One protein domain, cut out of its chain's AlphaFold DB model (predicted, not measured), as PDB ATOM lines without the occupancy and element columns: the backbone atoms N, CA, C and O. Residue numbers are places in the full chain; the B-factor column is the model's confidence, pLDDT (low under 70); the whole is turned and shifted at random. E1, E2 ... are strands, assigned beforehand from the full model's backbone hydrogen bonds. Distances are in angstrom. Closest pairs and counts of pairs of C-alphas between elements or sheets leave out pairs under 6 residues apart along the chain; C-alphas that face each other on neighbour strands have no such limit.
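This is residues 44 to 95 of the 98 residues of an uncharacterized protein of Caenorhabditis elegans (UniProt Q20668). A long, twisted hairpin of strands E1 and E2 makes the length of this domain; residues 73 to 91, with no named element, fold back along it, and short E3 pairs with E2 near residue 62. The 52 printed residues have no named helix and three strands, E1 E2 E3, in that order also across the sheet: a meander, each strand the antiparallel neighbour of the one before. The class is all strand, with under half of the residues in named elements. It is a loose rod of 45 by 22 by 10 A, with a radius of gyration of the C-alphas of 14.0 A.

Find C-alpha 44 at (-315.971, -266.342, -145.443); from there E1, residues 44 to 52, runs 25.5 A. E2, residues 61 to 72, runs 33.7 A. E3, residues 92 to 94, runs 6.3 A to C-alpha 94 at (-341.932, -272.069, -145.239).

E1 and E2 form a hairpin at 163 degrees; N 50 and O 64 are within hydrogen-bond range at 2.9 A. E2 and E3 form another at 124 degrees, with N 63 and O 92 at 2.8 A.

The farthest C-alphas, Asn 58 and Thr 74, are 45.2 A apart. The printed part has no cut; the link E2 to E3 is long. No printed residue is under pLDDT 70.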
ATOM      1  N   TYR A  44    -314.584-266.684-145.154       82.81
ATOM      2  CA  TYR A  44    -315.971-266.342-145.443       82.81
ATOM      3  C   TYR A  44    -316.722-267.555-146.013       82.81
ATOM      4  O   TYR A  44    -316.232-268.238-146.917       82.81
ATOM      5  N   ASP A  45    -317.945-267.793-145.533       86.32
ATOM      6  CA  ASP A  45    -318.871-268.784-146.091       86.32
ATOM      7  C   ASP A  45    -319.918-268.078-146.969       86.32
ATOM      8  O   ASP A  45    -320.918-267.554-146.477       86.32
ATOM      9  N   ILE A  46    -319.733-268.101-148.291       88.44
ATOM     10  CA  ILE A  46    -320.709-267.538-149.232       88.44
ATOM     11  C   ILE A  46    -321.901-268.490-149.306       88.44
ATOM     12  O   ILE A  46    -321.790-269.611-149.812       88.44
ATOM     13  N   THR A  47    -323.052-268.040-148.815       90.28
ATOM     14  CA  THR A  47    -324.285-268.831-148.750       90.28
ATOM     15  C   THR A  47    -325.378-268.171-149.574       90.28
ATOM     16  O   THR A  47    -325.664-266.994-149.385       90.28
ATOM     17  N   MET A  48    -326.041-268.940-150.440       90.70
ATOM     18  CA  MET A  48    -327.258-268.486-151.107       90.70
ATOM     19  C   MET A  48    -328.497-269.048-150.433       90.70
ATOM     20  O   MET A  48    -328.585-270.239-150.104       90.70
ATOM     21  N   PHE A  49    -329.487-268.173-150.326       92.14
ATOM     22  CA  PHE A  49    -330.851-268.504-149.972       92.14
ATOM     23  C   PHE A  49    -331.741-268.315-151.200       92.14
ATOM     24  O   PHE A  49    -331.654-267.298-151.879       92.14
ATOM     25  N   ILE A  50    -332.594-269.298-151.483       91.76
ATOM     26  CA  ILE A  50    -333.618-269.211-152.526       91.76
ATOM     27  C   ILE A  50    -334.951-269.547-151.890       91.76
ATOM     28  O   ILE A  50    -335.090-270.627-151.314       91.76
ATOM     29  N   THR A  51    -335.937-268.675-152.050       92.56
ATOM     30  CA  THR A  51    -337.320-268.984-151.698       92.56
ATOM     31  C   THR A  51    -338.140-269.115-152.980       92.56
ATOM     32  O   THR A  51    -338.155-268.198-153.795       92.56
ATOM     33  N   HIS A  52    -338.782-270.263-153.201       90.96
ATOM     34  CA  HIS A  52    -339.490-270.567-154.448       90.96
ATOM     35  C   HIS A  52    -340.761-271.383-154.200       90.96
ATOM     36  O   HIS A  52    -340.886-272.083-153.198       90.96
ATOM     37  N   ASN A  53    -341.692-271.344-155.150       89.44
ATOM     38  CA  ASN A  53    -342.896-272.178-155.168       89.44
ATOM     39  C   ASN A  53    -342.900-273.202-156.317       89.44
ATOM     40  O   ASN A  53    -343.930-273.808-156.604       89.44
ATOM     41  N   CYS A  54    -341.754-273.412-156.977       83.13
ATOM     42  CA  CYS A  54    -341.564-274.468-157.977       83.13
ATOM     43  C   CYS A  54    -341.613-275.856-157.307       83.13
ATOM     44  O   CYS A  54    -340.584-276.476-157.030       83.13
ATOM     45  N   SER A  55    -342.814-276.329-156.985       75.18
ATOM     46  CA  SER A  55    -343.066-277.642-156.397       75.18
ATOM     47  C   SER A  55    -344.213-278.333-157.128       75.18
ATOM     48  O   SER A  55    -345.129-277.688-157.624       75.18
ATOM     49  N   SER A  56    -344.183-279.665-157.163       72.06
ATOM     50  CA  SER A  56    -345.319-280.479-157.600       72.06
ATOM     51  C   SER A  56    -346.506-280.404-156.635       72.06
ATOM     52  O   SER A  56    -347.602-280.828-156.986       72.06
ATOM     53  N   LEU A  57    -346.297-279.901-155.412       74.52
ATOM     54  CA  LEU A  57    -347.357-279.618-154.451       74.52
ATOM     55  C   LEU A  57    -347.782-278.154-154.588       74.52
ATOM     56  O   LEU A  57    -347.032-277.244-154.217       74.52
ATOM     57  N   ASN A  58    -348.992-277.942-155.108       72.52
ATOM     58  CA  ASN A  58    -349.571-276.611-155.279       72.52
ATOM     59  C   ASN A  58    -349.526-275.802-153.976       72.52
ATOM     60  O   ASN A  58    -349.793-276.328-152.896       72.52
ATOM     61  N   ASN A  59    -349.245-274.505-154.111       80.98
ATOM     62  CA  ASN A  59    -349.277-273.509-153.035       80.98
ATOM     63  C   ASN A  59    -348.300-273.757-151.875       80.98
ATOM     64  O   ASN A  59    -348.495-273.217-150.791       80.98
ATOM     65  N   THR A  60    -347.242-274.541-152.089       88.60
ATOM     66  CA  THR A  60    -346.165-274.673-151.103       88.60
ATOM     67  C   THR A  60    -344.998-273.759-151.455       88.60
ATOM     68  O   THR A  60    -344.560-273.714-152.604       88.60
ATOM     69  N   ILE A  61    -344.496-273.025-150.461       91.48
ATOM     70  CA  ILE A  61    -343.274-272.232-150.580       91.48
ATOM     71  C   ILE A  61    -342.151-273.030-149.923       91.48
ATOM     72  O   ILE A  61    -342.315-273.602-148.843       91.48
ATOM     73  N   ARG A  62    -341.008-273.102-150.596       92.10
ATOM     74  CA  ARG A  62    -339.820-273.803-150.128       92.10
ATOM     75  C   ARG A  62    -338.635-272.859-150.073       92.10
ATOM     76  O   ARG A  62    -338.425-272.064-150.985       92.10
ATOM     77  N   LYS A  63    -337.846-272.984-149.009       93.22
ATOM     78  CA  LYS A  63    -336.575-272.289-148.829       93.22
ATOM     79  C   LYS A  63    -335.417-273.265-148.979       93.22
ATOM     80  O   LYS A  63    -335.306-274.253-148.249       93.22
ATOM     81  N   VAL A  64    -334.532-272.967-149.916       92.57
ATOM     82  CA  VAL A  64    -333.267-273.660-150.143       92.57
ATOM     83  C   VAL A  64    -332.150-272.800-149.567       92.57
ATOM     84  O   VAL A  64    -332.040-271.624-149.893       92.57
ATOM     85  N   GLN A  65    -331.311-273.396-148.722       91.84
ATOM     86  CA  GLN A  65    -330.063-272.799-148.251       91.84
ATOM     87  C   GLN A  65    -328.899-273.662-148.735       91.84
ATOM     88  O   GLN A  65    -328.889-274.886-148.532       91.84
ATOM     89  N   ARG A  66    -327.924-273.037-149.394       88.25
ATOM     90  CA  ARG A  66    -326.727-273.708-149.905       88.25
ATOM     91  C   ARG A  66    -325.502-272.845-149.662       88.25
ATOM     92  O   ARG A  66    -325.447-271.713-150.129       88.25
ATOM     93  N   ILE A  67    -324.515-273.412-148.975       84.95
ATOM     94  CA  ILE A  67    -323.161-272.862-148.976       84.95
ATOM     95  C   ILE A  67    -322.613-273.095-150.384       84.95
ATOM     96  O   ILE A  67    -322.544-274.237-150.838       84.95
ATOM     97  N   ILE A  68    -322.297-272.012-151.085       88.20
ATOM     98  CA  ILE A  68    -321.801-272.045-152.460       88.20
ATOM     99  C   ILE A  68    -320.291-272.252-152.454       88.20
ATOM    100  O   ILE A  68    -319.771-273.069-153.213       88.20
ATOM    101  N   LYS A  69    -319.582-271.516-151.591       88.73
ATOM    102  CA  LYS A  69    -318.122-271.540-151.519       88.73
ATOM    103  C   LYS A  69    -317.643-271.063-150.152       88.73
ATOM    104  O   LYS A  69    -318.215-270.135-149.589       88.73
ATOM    105  N   LYS A  70    -316.574-271.683-149.655       88.81
ATOM    106  CA  LYS A  70    -315.759-271.145-148.563       88.81
ATOM    107  C   LYS A  70    -314.559-270.437-149.173       88.81
ATOM    108  O   LYS A  70    -313.920-271.008-150.059       88.81
ATOM    109  N   VAL A  71    -314.271-269.221-148.740       88.23
ATOM    110  CA  VAL A  71    -313.237-268.371-149.338       88.23
ATOM    111  C   VAL A  71    -312.328-267.832-148.236       88.23
ATOM    112  O   VAL A  71    -312.859-267.360-147.237       88.23
ATOM    113  N   PRO A  72    -310.991-267.893-148.379       87.41
ATOM    114  CA  PRO A  72    -310.082-267.245-147.435       87.41
ATOM    115  C   PRO A  72    -310.340-265.739-147.349       87.41
ATOM    116  O   PRO A  72    -310.581-265.098-148.367       87.41
ATOM    117  N   VAL A  73    -310.203-265.150-146.163       82.23
ATOM    118  CA  VAL A  73    -310.380-263.694-145.962       82.23
ATOM    119  C   VAL A  73    -309.321-262.849-146.675       82.23
ATOM    120  O   VAL A  73    -309.489-261.648-146.852       82.23
ATOM    121  N   THR A  74    -308.229-263.481-147.107       84.61
ATOM    122  CA  THR A  74    -307.169-262.867-147.913       84.61
ATOM    123  C   THR A  74    -307.509-262.774-149.400       84.61
ATOM    124  O   THR A  74    -306.757-262.157-150.157       84.61
ATOM    125  N   GLU A  75    -308.594-263.413-149.841       87.53
ATOM    126  CA  GLU A  75    -309.040-263.365-151.227       87.53
ATOM    127  C   GLU A  75    -309.766-262.046-151.497       87.53
ATOM    128  O   GLU A  75    -310.800-261.759-150.901       87.53
ATOM    129  N   ASN A  76    -309.247-261.262-152.441       85.66
ATOM    130  CA  ASN A  76    -309.814-259.952-152.773       85.66
ATOM    131  C   ASN A  76    -310.886-260.033-153.870       85.66
ATOM    132  O   ASN A  76    -311.581-259.053-154.130       85.66
ATOM    133  N   HIS A  77    -310.996-261.167-154.570       90.00
ATOM    134  CA  HIS A  77    -311.980-261.343-155.629       90.00
ATOM    135  C   HIS A  77    -312.467-262.787-155.728       90.00
ATOM    136  O   HIS A  77    -311.684-263.725-155.873       90.00
ATOM    137  N   VAL A  78    -313.786-262.961-155.726       88.03
ATOM    138  CA  VAL A  78    -314.420-264.271-155.856       88.03
ATOM    139  C   VAL A  78    -315.391-264.252-157.019       88.03
ATOM    140  O   VAL A  78    -316.431-263.604-156.961       88.03
ATOM    141  N   GLU A  79    -315.086-265.042-158.042       90.33
ATOM    142  CA  GLU A  79    -316.020-265.325-159.124       90.33
ATOM    143  C   GLU A  79    -316.657-266.710-158.933       90.33
ATOM    144  O   GLU A  79    -315.982-267.701-158.628       90.33
ATOM    145  N   LEU A  80    -317.978-266.772-159.108       85.46
ATOM    146  CA  LEU A  80    -318.780-267.993-159.070       85.46
ATOM    147  C   LEU A  80    -319.464-268.187-160.427       85.46
ATOM    148  O   LEU A  80    -320.659-267.945-160.580       85.46
ATOM    149  N   SER A  81    -318.700-268.608-161.433       83.67
ATOM    150  CA  SER A  81    -319.234-268.869-162.771       83.67
ATOM    151  C   SER A  81    -319.858-270.267-162.883       83.67
ATOM    152  O   SER A  81    -319.444-271.219-162.219       83.67
ATOM    153  N   ASN A  82    -320.874-270.399-163.746       80.50
ATOM    154  CA  ASN A  82    -321.572-271.657-164.070       80.50
ATOM    155  C   ASN A  82    -322.277-272.360-162.900       80.50
ATOM    156  O   ASN A  82    -322.535-273.567-162.956       80.50
ATOM    157  N   TRP A  83    -322.608-271.632-161.838       84.83
ATOM    158  CA  TRP A  83    -323.312-272.229-160.719       84.83
ATOM    159  C   TRP A  83    -324.811-272.378-161.020       84.83
ATOM    160  O   TRP A  83    -325.518-271.408-161.280       84.83
ATOM    161  N   LYS A  84    -325.292-273.626-160.991       87.28
ATOM    162  CA  LYS A  84    -326.688-273.999-161.250       87.28
ATOM    163  C   LYS A  84    -327.301-274.640-160.010       87.28
ATOM    164  O   LYS A  84    -326.709-275.544-159.419       87.28
ATOM    165  N   VAL A  85    -328.519-274.234-159.657       86.61
ATOM    166  CA  VAL A  85    -329.296-274.850-158.573       86.61
ATOM    167  C   VAL A  85    -330.598-275.398-159.124       86.61
ATOM    168  O   VAL A  85    -331.424-274.654-159.643       86.61
ATOM    169  N   ASN A  86    -330.807-276.703-158.959       89.45
ATOM    170  CA  ASN A  86    -332.128-277.292-159.121       89.45
ATOM    171  C   ASN A  86    -332.929-277.056-157.836       89.45
ATOM    172  O   ASN A  86    -332.495-277.451-156.751       89.45
ATOM    173  N   VAL A  87    -334.077-276.399-157.964       88.66
ATOM    174  CA  VAL A  87    -334.960-276.068-156.840       88.66
ATOM    175  C   VAL A  87    -336.205-276.952-156.785       88.66
ATOM    176  O   VAL A  87    -336.844-277.041-155.743       88.66
ATOM    177  N   THR A  88    -336.557-277.654-157.865       85.87
ATOM    178  CA  THR A  88    -337.830-278.381-157.966       85.87
ATOM    179  C   THR A  88    -337.980-279.403-156.844       85.87
ATOM    180  O   THR A  88    -337.217-280.361-156.761       85.87
ATOM    181  N   ASN A  89    -338.996-279.214-155.994       85.11
ATOM    182  CA  ASN A  89    -339.277-280.060-154.825       85.11
ATOM    183  C   ASN A  89    -338.150-280.149-153.774       85.11
ATOM    184  O   ASN A  89    -338.173-281.050-152.934       85.11
ATOM    185  N   ILE A  90    -337.195-279.216-153.772       88.78
ATOM    186  CA  ILE A  90    -336.090-279.159-152.805       88.78
ATOM    187  C   ILE A  90    -336.315-278.003-151.826       88.78
ATOM    188  O   ILE A  90    -336.943-277.007-152.152       88.78
ATOM    189  N   GLY A  91    -335.807-278.140-150.601       89.96
ATOM    190  CA  GLY A  91    -335.867-277.093-149.582       89.96
ATOM    191  C   GLY A  91    -336.910-277.350-148.499       89.96
ATOM    192  O   GLY A  91    -337.774-278.224-148.622       89.96
ATOM    193  N   MET A  92    -336.792-276.592-147.413       92.33
ATOM    194  CA  MET A  92    -337.695-276.653-146.266       92.33
ATOM    195  C   MET A  92    -338.984-275.908-146.592       92.33
ATOM    196  O   MET A  92    -338.925-274.850-147.212       92.33
ATOM    197  N   LEU A  93    -340.131-276.442-146.177       91.94
ATOM    198  CA  LEU A  93    -341.395-275.716-146.292       91.94
ATOM    199  C   LEU A  93    -341.354-274.472-145.401       91.94
ATOM    200  O   LEU A  93    -340.888-274.542-144.265       91.94
ATOM    201  N   VAL A  94    -341.824-273.352-145.939       93.06
ATOM    202  CA  VAL A  94    -341.932-272.069-145.239       93.06
ATOM    203  C   VAL A  94    -343.285-271.432-145.544       93.06
ATOM    204  O   VAL A  94    -343.888-271.717-146.578       93.06
ATOM    205  N   ASP A  95    -343.745-270.551-144.658       90.40
ATOM    206  CA  ASP A  95    -345.068-269.924-144.773       90.40
ATOM    207  C   ASP A  95    -345.057-268.642-145.629       90.40
ATOM    208  O   ASP A  95    -346.111-268.153-146.035       90.40
TER     209      ASP A  95